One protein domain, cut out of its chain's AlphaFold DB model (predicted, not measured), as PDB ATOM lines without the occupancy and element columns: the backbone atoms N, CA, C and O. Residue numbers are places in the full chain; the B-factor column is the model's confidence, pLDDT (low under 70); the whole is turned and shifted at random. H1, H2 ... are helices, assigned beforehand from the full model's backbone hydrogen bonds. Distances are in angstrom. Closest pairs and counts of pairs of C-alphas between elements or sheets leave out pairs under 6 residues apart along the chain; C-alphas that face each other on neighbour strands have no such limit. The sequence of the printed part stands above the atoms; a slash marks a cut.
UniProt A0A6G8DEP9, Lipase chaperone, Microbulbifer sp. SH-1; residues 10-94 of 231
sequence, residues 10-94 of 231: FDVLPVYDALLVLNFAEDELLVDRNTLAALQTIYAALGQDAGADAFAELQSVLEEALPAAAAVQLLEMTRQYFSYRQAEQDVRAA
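This is residues 10 to 94 of the 231 residues of the protein "Lipase chaperone" of Microbulbifer sp. SH-1 (UniProt A0A6G8DEP9). H3 and the long helix H4 form one helical hairpin, and a second hairpin, H1 and H2, packs over it with H2 crossing H4. Residues 87 to 94 of H4 stick out. The printed part, 85 residues with four named helices, H1 to H4 in order, and no named strand, is all helix. It is compact, radius of gyration of the C-alphas 12.8 A, spanning 44 by 25 by 19 A.

H4, residues 68 to 94, touches H2, residues 33 to 46, with residues 77 to 82 alone; the closest C-alphas, Leu 39 and Thr 78, are 5.9 A apart. At 73 degrees they are only just about perpendicular. H4 touches H3, residues 52 to 65, with residues 71 to 75 alone, at a steep tilt of 40 degrees, opposite ways; the closest C-alphas, Leu 62 and Ala 71, are 5.1 A apart. H1, residues 12 to 19, touches H2 at a shallow tilt of 11 degrees, opposite ways; the closest C-alphas, Ala 18 and Ala 38, are 4.6 A apart. H1 and H4 are apart. In H1, H2, H3 and H4 every O i to N i+4 pair is within hydrogen-bond range.

H1, 10.8 A long, begins at C-alpha 12 (6.180, 39.040, -40.241). H2 and H3 each measure 19.9 A. H4, 39.6 A, ends at C-alpha 94 (-0.396, 13.358, -20.115).

The C-alphas farthest apart, Glu 26 and Ala 94, are 43.9 A apart. The link H1 to H2 is long, 13 residues. The printed part has no cut, and no printed residue is under pLDDT 70.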
ATOM      1  N   PHE A  10       8.518  39.022 -34.056       89.75
ATOM      2  CA  PHE A  10       8.463  37.792 -34.839       89.75
ATOM      3  C   PHE A  10       8.721  38.067 -36.329       89.75
ATOM      4  O   PHE A  10       8.734  39.213 -36.780       89.75
ATOM      5  N   ASP A  11       8.942  37.005 -37.107       89.88
ATOM      6  CA  ASP A  11       9.045  37.120 -38.564       89.88
ATOM      7  C   ASP A  11       7.660  37.381 -39.169       89.88
ATOM      8  O   ASP A  11       6.783  36.515 -39.163       89.88
ATOM      9  N   VAL A  12       7.459  38.596 -39.676       91.94
ATOM     10  CA  VAL A  12       6.180  39.040 -40.241       91.94
ATOM     11  C   VAL A  12       5.923  38.495 -41.647       91.94
ATOM     12  O   VAL A  12       4.769  38.456 -42.068       91.94
ATOM     13  N   LEU A  13       6.951  38.058 -42.388       93.56
ATOM     14  CA  LEU A  13       6.775  37.606 -43.775       93.56
ATOM     15  C   LEU A  13       5.850  36.380 -43.886       93.56
ATOM     16  O   LEU A  13       4.890  36.448 -44.654       93.56
ATOM     17  N   PRO A  14       6.028  35.309 -43.083       95.00
ATOM     18  CA  PRO A  14       5.082  34.196 -43.059       95.00
ATOM     19  C   PRO A  14       3.654  34.616 -42.700       95.00
ATOM     20  O   PRO A  14       2.701  34.011 -43.187       95.00
ATOM     21  N   VAL A  15       3.491  35.641 -41.856       96.56
ATOM     22  CA  VAL A  15       2.164  36.158 -41.506       96.56
ATOM     23  C   VAL A  15       1.520  36.789 -42.733       96.56
ATOM     24  O   VAL A  15       0.410  36.400 -43.074       96.56
ATOM     25  N   TYR A  16       2.215  37.667 -43.459       96.19
ATOM     26  CA  TYR A  16       1.682  38.236 -44.702       96.19
ATOM     27  C   TYR A  16       1.319  37.164 -45.738       96.19
ATOM     28  O   TYR A  16       0.217  37.207 -46.286       96.19
ATOM     29  N   ASP A  17       2.185  36.171 -45.952       94.94
ATOM     30  CA  ASP A  17       1.908  35.059 -46.873       94.94
ATOM     31  C   ASP A  17       0.653  34.270 -46.461       94.94
ATOM     32  O   ASP A  17      -0.148  33.867 -47.307       94.94
ATOM     33  N   ALA A  18       0.446  34.086 -45.156       95.81
ATOM     34  CA  ALA A  18      -0.749  33.455 -44.609       95.81
ATOM     35  C   ALA A  18      -2.026  34.285 -44.815       95.81
ATOM     36  O   ALA A  18      -3.096  33.708 -45.005       95.81
ATOM     37  N   LEU A  19      -1.939  35.618 -44.808       96.88
ATOM     38  CA  LEU A  19      -3.100  36.478 -45.055       96.88
ATOM     39  C   LEU A  19      -3.545  36.444 -46.524       96.88
ATOM     40  O   LEU A  19      -4.738  36.552 -46.799       96.88
ATOM     41  N   LEU A  20      -2.617  36.235 -47.467       95.50
ATOM     42  CA  LEU A  20      -2.910  36.211 -48.910       95.50
ATOM     43  C   LEU A  20      -3.820  35.058 -49.349       95.50
ATOM     44  O   LEU A  20      -4.414  35.127 -50.424       95.50
ATOM     45  N   VAL A  21      -3.906  33.986 -48.560       92.25
ATOM     46  CA  VAL A  21      -4.717  32.807 -48.901       92.25
ATOM     47  C   VAL A  21      -6.111  32.830 -48.275       92.25
ATOM     48  O   VAL A  21      -6.900  31.922 -48.539       92.25
ATOM     49  N   LEU A  22      -6.422  33.831 -47.448       96.44
ATOM     50  CA  LEU A  22      -7.734  33.969 -46.817       96.44
ATOM     51  C   LEU A  22      -8.823  34.213 -47.869       96.44
ATOM     52  O   LEU A  22      -8.620  34.943 -48.839       96.44
ATOM     53  N   ASN A  23      -9.990  33.609 -47.654       94.44
ATOM     54  CA  ASN A  23     -11.155  33.803 -48.509       94.44
ATOM     55  C   ASN A  23     -12.135  34.777 -47.852       94.44
ATOM     56  O   ASN A  23     -12.298  34.777 -46.632       94.44
ATOM     57  N   PHE A  24     -12.804  35.584 -48.673       94.75
ATOM     58  CA  PHE A  24     -13.744  36.603 -48.218       94.75
ATOM     59  C   PHE A  24     -15.050  36.541 -49.010       94.75
ATOM     60  O   PHE A  24     -15.039  36.245 -50.208       94.75
ATOM     61  N   ALA A  25     -16.158  36.877 -48.353       92.31
ATOM     62  CA  ALA A  25     -17.437  37.171 -48.989       92.31
ATOM     63  C   ALA A  25     -17.908  38.547 -48.517       92.31
ATOM     64  O   ALA A  25     -18.101  38.740 -47.327       92.31
ATOM     65  N   GLU A  26     -18.064  39.501 -49.439       86.94
ATOM     66  CA  GLU A  26     -18.514  40.869 -49.113       86.94
ATOM     67  C   GLU A  26     -17.723  41.500 -47.941       86.94
ATOM     68  O   GLU A  26     -18.296  42.073 -47.022       86.94
ATOM     69  N   ASP A  27     -16.391  41.363 -47.979       84.31
ATOM     70  CA  ASP A  27     -15.423  41.806 -46.957       84.31
ATOM     71  C   ASP A  27     -15.471  41.068 -45.601       84.31
ATOM     72  O   ASP A  27     -14.660  41.348 -44.713       84.31
ATOM     73  N   GLU A  28     -16.343  40.070 -45.447       91.12
ATOM     74  CA  GLU A  28     -16.350  39.165 -44.296       91.12
ATOM     75  C   GLU A  28     -15.388  37.995 -44.513       91.12
ATOM     76  O   GLU A  28     -15.366  37.371 -45.578       91.12
ATOM     77  N   LEU A  29     -14.587  37.683 -43.491       95.25
ATOM     78  CA  LEU A  29     -13.674  36.545 -43.520       95.25
ATOM     79  C   LEU A  29     -14.476  35.239 -43.515       95.25
ATOM     80  O   LEU A  29     -15.199  34.940 -42.561       95.25
ATOM     81  N   LEU A  30     -14.285  34.424 -44.551       95.31
ATOM     82  CA  LEU A  30     -14.808  33.065 -44.582       95.31
ATOM     83  C   LEU A  30     -13.951  32.173 -43.684       95.31
ATOM     84  O   LEU A  30     -12.721  32.192 -43.760       95.31
ATOM     85  N   VAL A  31     -14.607  31.392 -42.827       95.75
ATOM     86  CA  VAL A  31     -13.943  30.407 -41.972       95.75
ATOM     87  C   VAL A  31     -13.849  29.096 -42.738       95.75
ATOM     88  O   VAL A  31     -14.854  28.443 -42.995       95.75
ATOM     89  N   ASP A  32     -12.635  28.699 -43.101       93.75
ATOM     90  CA  ASP A  32     -12.391  27.474 -43.856       93.75
ATOM     91  C   ASP A  32     -10.977  26.911 -43.610       93.75
ATOM     92  O   ASP A  32     -10.252  27.293 -42.685       93.75
ATOM     93  N   ARG A  33     -10.557  25.969 -44.460       92.25
ATOM     94  CA  ARG A  33      -9.220  25.363 -44.404       92.25
ATOM     95  C   ARG A  33      -8.078  26.379 -44.573       92.25
ATOM     96  O   ARG A  33      -6.996  26.162 -44.032       92.25
ATOM     97  N   ASN A  34      -8.274  27.444 -45.355       94.75
ATOM     98  CA  ASN A  34      -7.250  28.458 -45.593       94.75
ATOM     99  C   ASN A  34      -7.111  29.333 -44.344       94.75
ATOM    100  O   ASN A  34      -5.991  29.667 -43.963       94.75
ATOM    101  N   THR A  35      -8.215  29.604 -43.640       97.38
ATOM    102  CA  THR A  35      -8.174  30.205 -42.300       97.38
ATOM    103  C   THR A  35      -7.388  29.326 -41.330       97.38
ATOM    104  O   THR A  35      -6.531  29.831 -40.608       97.38
ATOM    105  N   LEU A  36      -7.602  28.001 -41.334       97.31
ATOM    106  CA  LEU A  36      -6.820  27.085 -40.492       97.31
ATOM    107  C   LEU A  36      -5.323  27.134 -40.834       97.31
ATOM    108  O   LEU A  36      -4.490  27.188 -39.928       97.31
ATOM    109  N   ALA A  37      -4.976  27.131 -42.124       96.62
ATOM    110  CA  ALA A  37      -3.591  27.248 -42.570       96.62
ATOM    111  C   ALA A  37      -2.961  28.572 -42.107       96.62
ATOM    112  O   ALA A  37      -1.829  28.578 -41.623       96.62
ATOM    113  N   ALA A  38      -3.707  29.677 -42.173       98.00
ATOM    114  CA  ALA A  38      -3.240  30.965 -41.682       98.00
ATOM    115  C   ALA A  38      -3.001  30.951 -40.164       98.00
ATOM    116  O   ALA A  38      -1.935  31.361 -39.710       98.00
ATOM    117  N   LEU A  39      -3.931  30.394 -39.380       98.38
ATOM    118  CA  LEU A  39      -3.779  30.237 -37.927       98.38
ATOM    119  C   LEU A  39      -2.552  29.388 -37.561       98.38
ATOM    120  O   LEU A  39      -1.826  29.717 -36.624       98.38
ATOM    121  N   GLN A  40      -2.293  28.310 -38.306       97.88
ATOM    122  CA  GLN A  40      -1.112  27.461 -38.122       97.88
ATOM    123  C   GLN A  40       0.190  28.217 -38.392       97.88
ATOM    124  O   GLN A  40       1.133  28.104 -37.606       97.88
ATOM    125  N   THR A  41       0.237  28.994 -39.473       98.00
ATOM    126  CA  THR A  41       1.407  29.801 -39.832       98.00
ATOM    127  C   THR A  41       1.650  30.917 -38.822       98.00
ATOM    128  O   THR A  41       2.778  31.074 -38.365       98.00
ATOM    129  N   ILE A  42       0.602  31.634 -38.403       97.88
ATOM    130  CA  ILE A  42       0.691  32.674 -37.366       97.88
ATOM    131  C   ILE A  42       1.191  32.064 -36.052       97.88
ATOM    132  O   ILE A  42       2.132  32.584 -35.460       97.88
ATOM    133  N   TYR A  43       0.639  30.923 -35.624       97.62
ATOM    134  CA  TYR A  43       1.110  30.209 -34.432       97.62
ATOM    135  C   TYR A  43       2.596  29.833 -34.518       97.62
ATOM    136  O   TYR A  43       3.336  29.977 -33.546       97.62
ATOM    137  N   ALA A  44       3.050  29.365 -35.682       96.94
ATOM    138  CA  ALA A  44       4.453  29.028 -35.899       96.94
ATOM    139  C   ALA A  44       5.365  30.268 -35.897       96.94
ATOM    140  O   ALA A  44       6.458  30.198 -35.339       96.94
ATOM    141  N   ALA A  45       4.918  31.378 -36.490       96.00
ATOM    142  CA  ALA A  45       5.677  32.624 -36.582       96.00
ATOM    143  C   ALA A  45       5.836  33.309 -35.216       96.00
ATOM    144  O   ALA A  45       6.944  33.693 -34.850       96.00
ATOM    145  N   LEU A  46       4.746  33.419 -34.451       95.69
ATOM    146  CA  LEU A  46       4.745  34.025 -33.115       95.69
ATOM    147  C   LEU A  46       5.477  33.157 -32.076       95.69
ATOM    148  O   LEU A  46       5.999  33.679 -31.091       95.69
ATOM    149  N   GLY A  47       5.527  31.841 -32.295       94.56
ATOM    150  CA  GLY A  47       6.091  30.883 -31.349       94.56
ATOM    151  C   GLY A  47       5.117  30.517 -30.226       94.56
ATOM    152  O   GLY A  47       4.136  31.203 -29.969       94.56
ATOM    153  N   GLN A  48       5.382  29.398 -29.549       91.19
ATOM    154  CA  GLN A  48       4.437  28.801 -28.589       91.19
ATOM    155  C   GLN A  48       4.242  29.658 -27.328       91.19
ATOM    156  O   GLN A  48       3.146  29.703 -26.784       91.19
ATOM    157  N   ASP A  49       5.283  30.388 -26.920       90.12
ATOM    158  CA  ASP A  49       5.298  31.225 -25.715       90.12
ATOM    159  C   ASP A  49       4.920  32.695 -26.000       90.12
ATOM    160  O   ASP A  49       5.314  33.603 -25.263       90.12
ATOM    161  N   ALA A  50       4.201  32.956 -27.099       93.81
ATOM    162  CA  ALA A  50       3.842  34.308 -27.515       93.81
ATOM    163  C   ALA A  50       3.043  35.051 -26.431       93.81
ATOM    164  O   ALA A  50       1.939  34.660 -26.048       93.81
ATOM    165  N   GLY A  51       3.620  36.150 -25.943       93.56
ATOM    166  CA  GLY A  51       3.032  36.998 -24.909       93.56
ATOM    167  C   GLY A  51       2.192  38.152 -25.461       93.56
ATOM    168  O   GLY A  51       1.988  38.295 -26.666       93.56
ATOM    169  N   ALA A  52       1.740  39.023 -24.557       95.00
ATOM    170  CA  ALA A  52       0.888  40.167 -24.889       95.00
ATOM    171  C   ALA A  52       1.501  41.099 -25.950       95.00
ATOM    172  O   ALA A  52       0.785  41.540 -26.844       95.00
ATOM    173  N   ASP A  53       2.814  41.342 -25.893       95.75
ATOM    174  CA  ASP A  53       3.500  42.225 -26.844       95.75
ATOM    175  C   ASP A  53       3.477  41.657 -28.274       95.75
ATOM    176  O   ASP A  53       3.222  42.393 -29.225       95.75
ATOM    177  N   ALA A  54       3.640  40.337 -28.436       95.69
ATOM    178  CA  ALA A  54       3.552  39.678 -29.741       95.69
ATOM    179  C   ALA A  54       2.128  39.745 -30.318       95.69
ATOM    180  O   ALA A  54       1.950  39.970 -31.512       95.69
ATOM    181  N   PHE A  55       1.102  39.607 -29.473       97.25
ATOM    182  CA  PHE A  55      -0.290  39.784 -29.896       97.25
ATOM    183  C   PHE A  55      -0.639  41.240 -30.222       97.25
ATOM    184  O   PHE A  55      -1.481  41.466 -31.088       97.25
ATOM    185  N   ALA A  56      -0.016  42.214 -29.556       96.94
ATOM    186  CA  ALA A  56      -0.179  43.629 -29.883       96.94
ATOM    187  C   ALA A  56       0.464  43.965 -31.238       96.94
ATOM    188  O   ALA A  56      -0.136  44.669 -32.044       96.94
ATOM    189  N   GLU A  57       1.647  43.417 -31.526       96.12
ATOM    190  CA  GLU A  57       2.270  43.558 -32.846       96.12
ATOM    191  C   GLU A  57       1.465  42.840 -33.936       96.12
ATOM    192  O   GLU A  57       1.210  43.427 -34.986       96.12
ATOM    193  N   LEU A  58       0.979  41.620 -33.672       97.75
ATOM    194  CA  LEU A  58       0.078  40.919 -34.589       97.75
ATOM    195  C   LEU A  58      -1.180  41.747 -34.868       97.75
ATOM    196  O   LEU A  58      -1.578  41.854 -36.021       97.75
ATOM    197  N   GLN A  59      -1.791  42.348 -33.844       98.06
ATOM    198  CA  GLN A  59      -2.956  43.210 -34.029       98.06
ATOM    199  C   GLN A  59      -2.663  44.343 -35.020       98.06
ATOM    200  O   GLN A  59      -3.433  44.512 -35.960       98.06
ATOM    201  N   SER A  60      -1.541  45.052 -34.863       96.81
ATOM    202  CA  SER A  60      -1.135  46.106 -35.803       96.81
ATOM    203  C   SER A  60      -0.979  45.573 -37.231       96.81
ATOM    204  O   SER A  60      -1.513  46.160 -38.166       96.81
ATOM    205  N   VAL A  61      -0.318  44.421 -37.407       97.00
ATOM    206  CA  VAL A  61      -0.151  43.784 -38.728       97.00
ATOM    207  C   VAL A  61      -1.504  43.435 -39.358       97.00
ATOM    208  O   VAL A  61      -1.715  43.670 -40.547       97.00
ATOM    209  N   LEU A  62      -2.437  42.885 -38.577       97.62
ATOM    210  CA  LEU A  62      -3.761  42.511 -39.074       97.62
ATOM    211  C   LEU A  62      -4.611  43.738 -39.432       97.62
ATOM    212  O   LEU A  62      -5.294  43.713 -40.452       97.62
ATOM    213  N   GLU A  63      -4.562  44.801 -38.628       97.12
ATOM    214  CA  GLU A  63      -5.281  46.059 -38.884       97.12
ATOM    215  C   GLU A  63      -4.752  46.798 -40.124       97.12
ATOM    216  O   GLU A  63      -5.522  47.473 -40.808       97.12
ATOM    217  N   GLU A  64      -3.464  46.655 -40.443       95.94
ATOM    218  CA  GLU A  64      -2.868  47.202 -41.667       95.94
ATOM    219  C   GLU A  64      -3.225  46.385 -42.919       95.94
ATOM    220  O   GLU A  64      -3.357  46.948 -44.008       95.94
ATOM    221  N   ALA A  65      -3.370  45.065 -42.779       95.31
ATOM    222  CA  ALA A  65      -3.515  44.151 -43.910       95.31
ATOM    223  C   ALA A  65      -4.967  43.794 -44.267       95.31
ATOM    224  O   ALA A  65      -5.223  43.390 -45.403       95.31
ATOM    225  N   LEU A  66      -5.909  43.895 -43.323       96.19
ATOM    226  CA  LEU A  66      -7.267  43.362 -43.468       96.19
ATOM    227  C   LEU A  66      -8.355  44.416 -43.210       96.19
ATOM    228  O   LEU A  66      -8.138  45.375 -42.466       96.19
ATOM    229  N   PRO A  67      -9.577  44.214 -43.742       95.94
ATOM    230  CA  PRO A  67     -10.752  44.951 -43.288       95.94
ATOM    231  C   PRO A  67     -10.914  44.858 -41.765       95.94
ATOM    232  O   PRO A  67     -10.700  43.798 -41.176       95.94
ATOM    233  N   ALA A  68     -11.351  45.945 -41.122       94.81
ATOM    234  CA  ALA A  68     -11.371  46.052 -39.659       94.81
ATOM    235  C   ALA A  68     -12.124  44.899 -38.961       94.81
ATOM    236  O   ALA A  68     -11.650  44.366 -37.960       94.81
ATOM    237  N   ALA A  69     -13.272  44.476 -39.503       95.00
ATOM    238  CA  ALA A  69     -14.035  43.354 -38.953       95.00
ATOM    239  C   ALA A  69     -13.264  42.023 -39.057       95.00
ATOM    240  O   ALA A  69     -13.189  41.276 -38.081       95.00
ATOM    241  N   ALA A  70     -12.631  41.764 -40.205       96.38
ATOM    242  CA  ALA A  70     -11.829  40.568 -40.435       96.38
ATOM    243  C   ALA A  70     -10.554  40.542 -39.576       96.38
ATOM    244  O   ALA A  70     -10.202  39.489 -39.048       96.38
ATOM    245  N   ALA A  71      -9.895  41.690 -39.382       97.25
ATOM    246  CA  ALA A  71      -8.736  41.817 -38.497       97.25
ATOM    247  C   ALA A  71      -9.090  41.421 -37.055       97.25
ATOM    248  O   ALA A  71      -8.412  40.591 -36.448       97.25
ATOM    249  N   VAL A  72     -10.199  41.959 -36.532       97.38
ATOM    250  CA  VAL A  72     -10.702  41.633 -35.188       97.38
ATOM    251  C   VAL A  72     -11.058  40.151 -35.078       97.38
ATOM    252  O   VAL A  72     -10.656  39.493 -34.115       97.38
ATOM    253  N   GLN A  73     -11.775  39.611 -36.065       97.12
ATOM    254  CA  GLN A  73     -12.176  38.206 -36.086       97.12
ATOM    255  C   GLN A  73     -10.964  37.266 -36.110       97.12
ATOM    256  O   GLN A  73     -10.882  36.350 -35.290       97.12
ATOM    257  N   LEU A  74      -9.995  37.499 -37.001       98.06
ATOM    258  CA  LEU A  74      -8.813  36.648 -37.127       98.06
ATOM    259  C   LEU A  74      -7.914  36.719 -35.888       98.06
ATOM    260  O   LEU A  74      -7.366  35.697 -35.463       98.06
ATOM    261  N   LEU A  75      -7.788  37.897 -35.273       98.31
ATOM    262  CA  LEU A  75      -7.035  38.064 -34.032       98.31
ATOM    263  C   LEU A  75      -7.657  37.250 -32.889       98.31
ATOM    264  O   LEU A  75      -6.942  36.584 -32.137       98.31
ATOM    265  N   GLU A  76      -8.986  37.262 -32.774       98.06
ATOM    266  CA  GLU A  76      -9.704  36.468 -31.777       98.06
ATOM    267  C   GLU A  76      -9.559  34.963 -32.032       98.06
ATOM    268  O   GLU A  76      -9.178  34.213 -31.130       98.06
ATOM    269  N   MET A  77      -9.742  34.523 -33.279       98.31
ATOM    270  CA  MET A  77      -9.511  33.129 -33.669       98.31
ATOM    271  C   MET A  77      -8.069  32.689 -33.394       98.31
ATOM    272  O   MET A  77      -7.846  31.555 -32.974       98.31
ATOM    273  N   THR A  78      -7.088  33.582 -33.557       98.38
ATOM    274  CA  THR A  78      -5.686  33.301 -33.217       98.38
ATOM    275  C   THR A  78      -5.532  33.018 -31.725       98.38
ATOM    276  O   THR A  78      -4.934  32.007 -31.360       98.38
ATOM    277  N   ARG A  79      -6.115  33.835 -30.838       98.06
ATOM    278  CA  ARG A  79      -6.047  33.592 -29.381       98.06
ATOM    279  C   ARG A  79      -6.688  32.263 -28.981       98.06
ATOM    280  O   ARG A  79      -6.123  31.509 -28.183       98.06
ATOM    281  N   GLN A  80      -7.852  31.964 -29.553       98.31
ATOM    282  CA  GLN A  80      -8.560  30.707 -29.315       98.31
ATOM    283  C   GLN A  80      -7.743  29.513 -29.821       98.31
ATOM    284  O   GLN A  80      -7.609  28.505 -29.123       98.31
ATOM    285  N   TYR A  81      -7.122  29.651 -30.993       98.38
ATOM    286  CA  TYR A  81      -6.245  28.638 -31.566       98.38
ATOM    287  C   TYR A  81      -4.998  28.392 -30.710       98.38
ATOM    288  O   TYR A  81      -4.666  27.240 -30.446       98.38
ATOM    289  N   PHE A  82      -4.350  29.441 -30.201       98.00
ATOM    290  CA  PHE A  82      -3.242  29.311 -29.246       98.00
ATOM    291  C   PHE A  82      -3.655  28.538 -27.989       98.00
ATOM    292  O   PHE A  82      -2.976  27.593 -27.586       98.00
ATOM    293  N   SER A  83      -4.810  28.884 -27.417       97.31
ATOM    294  CA  SER A  83      -5.354  28.200 -26.238       97.31
ATOM    295  C   SER A  83      -5.639  26.719 -26.519       97.31
ATOM    296  O   SER A  83      -5.277  25.853 -25.721       97.31
ATOM    297  N   TYR A  84      -6.214  26.414 -27.687       97.94
ATOM    298  CA  TYR A  84      -6.404  25.046 -28.172       97.94
ATOM    299  C   TYR A  84      -5.072  24.290 -28.280       97.94
ATOM    300  O   TYR A  84      -4.971  23.156 -27.809       97.94
ATOM    301  N   ARG A  85      -4.043  24.898 -28.881       97.31
ATOM    302  CA  ARG A  85      -2.742  24.251 -29.096       97.31
ATOM    303  C   ARG A  85      -2.019  23.948 -27.792       97.31
ATOM    304  O   ARG A  85      -1.481  22.848 -27.671       97.31
ATOM    305  N   GLN A  86      -2.073  24.854 -26.819       94.94
ATOM    306  CA  GLN A  86      -1.527  24.607 -25.486       94.94
ATOM    307  C   GLN A  86      -2.237  23.426 -24.810       94.94
ATOM    308  O   GLN A  86      -1.593  22.480 -24.362       94.94
ATOM    309  N   ALA A  87      -3.572  23.421 -24.817       95.19
ATOM    310  CA  ALA A  87      -4.344  22.328 -24.233       95.19
ATOM    311  C   ALA A  87      -4.085  20.986 -24.939       95.19
ATOM    312  O   ALA A  87      -4.026  19.936 -24.300       95.19
ATOM    313  N   GLU A  88      -3.894  21.004 -26.262       94.69
ATOM    314  CA  GLU A  88      -3.562  19.808 -27.034       94.69
ATOM    315  C   GLU A  88      -2.202  19.240 -26.613       94.69
ATOM    316  O   GLU A  88      -2.053  18.021 -26.477       94.69
ATOM    317  N   GLN A  89      -1.212  20.105 -26.384       92.38
ATOM    318  CA  GLN A  89       0.104  19.701 -25.891       92.38
ATOM    319  C   GLN A  89       0.019  19.091 -24.490       92.38
ATOM    320  O   GLN A  89       0.586  18.018 -24.275       92.38
ATOM    321  N   ASP A  90      -0.734  19.708 -23.580       91.38
ATOM    322  CA  ASP A  90      -0.910  19.218 -22.209       91.38
ATOM    323  C   ASP A  90      -1.567  17.827 -22.190       91.38
ATOM    324  O   ASP A  90      -1.090  16.903 -21.522       91.38
ATOM    325  N   VAL A  91      -2.620  17.635 -22.995       89.75
ATOM    326  CA  VAL A  91      -3.294  16.336 -23.151       89.75
ATOM    327  C   VAL A  91      -2.343  15.292 -23.737       89.75
ATOM    328  O   VAL A  91      -2.280  14.166 -23.238       89.75
ATOM    329  N   ARG A  92      -1.569  15.640 -24.774       87.19
ATOM    330  CA  ARG A  92      -0.587  14.725 -25.382       87.19
ATOM    331  C   ARG A  92       0.521  14.341 -24.401       87.19
ATOM    332  O   ARG A  92       0.898  13.171 -24.356       87.19
ATOM    333  N   ALA A  93       1.016  15.289 -23.608       85.94
ATOM    334  CA  ALA A  93       2.029  15.041 -22.587       85.94
ATOM    335  C   ALA A  93       1.508  14.088 -21.498       85.94
ATOM    336  O   ALA A  93       2.214  13.154 -21.112       85.94
ATOM    337  N   ALA A  94       0.255  14.258 -21.066       83.12
ATOM    338  CA  ALA A  94      -0.396  13.358 -20.115       83.12
ATOM    339  C   ALA A  94      -0.659  11.953 -20.700       83.12
ATOM    340  O   ALA A  94      -0.555  10.951 -19.993       83.12
TER     341      ALA A  94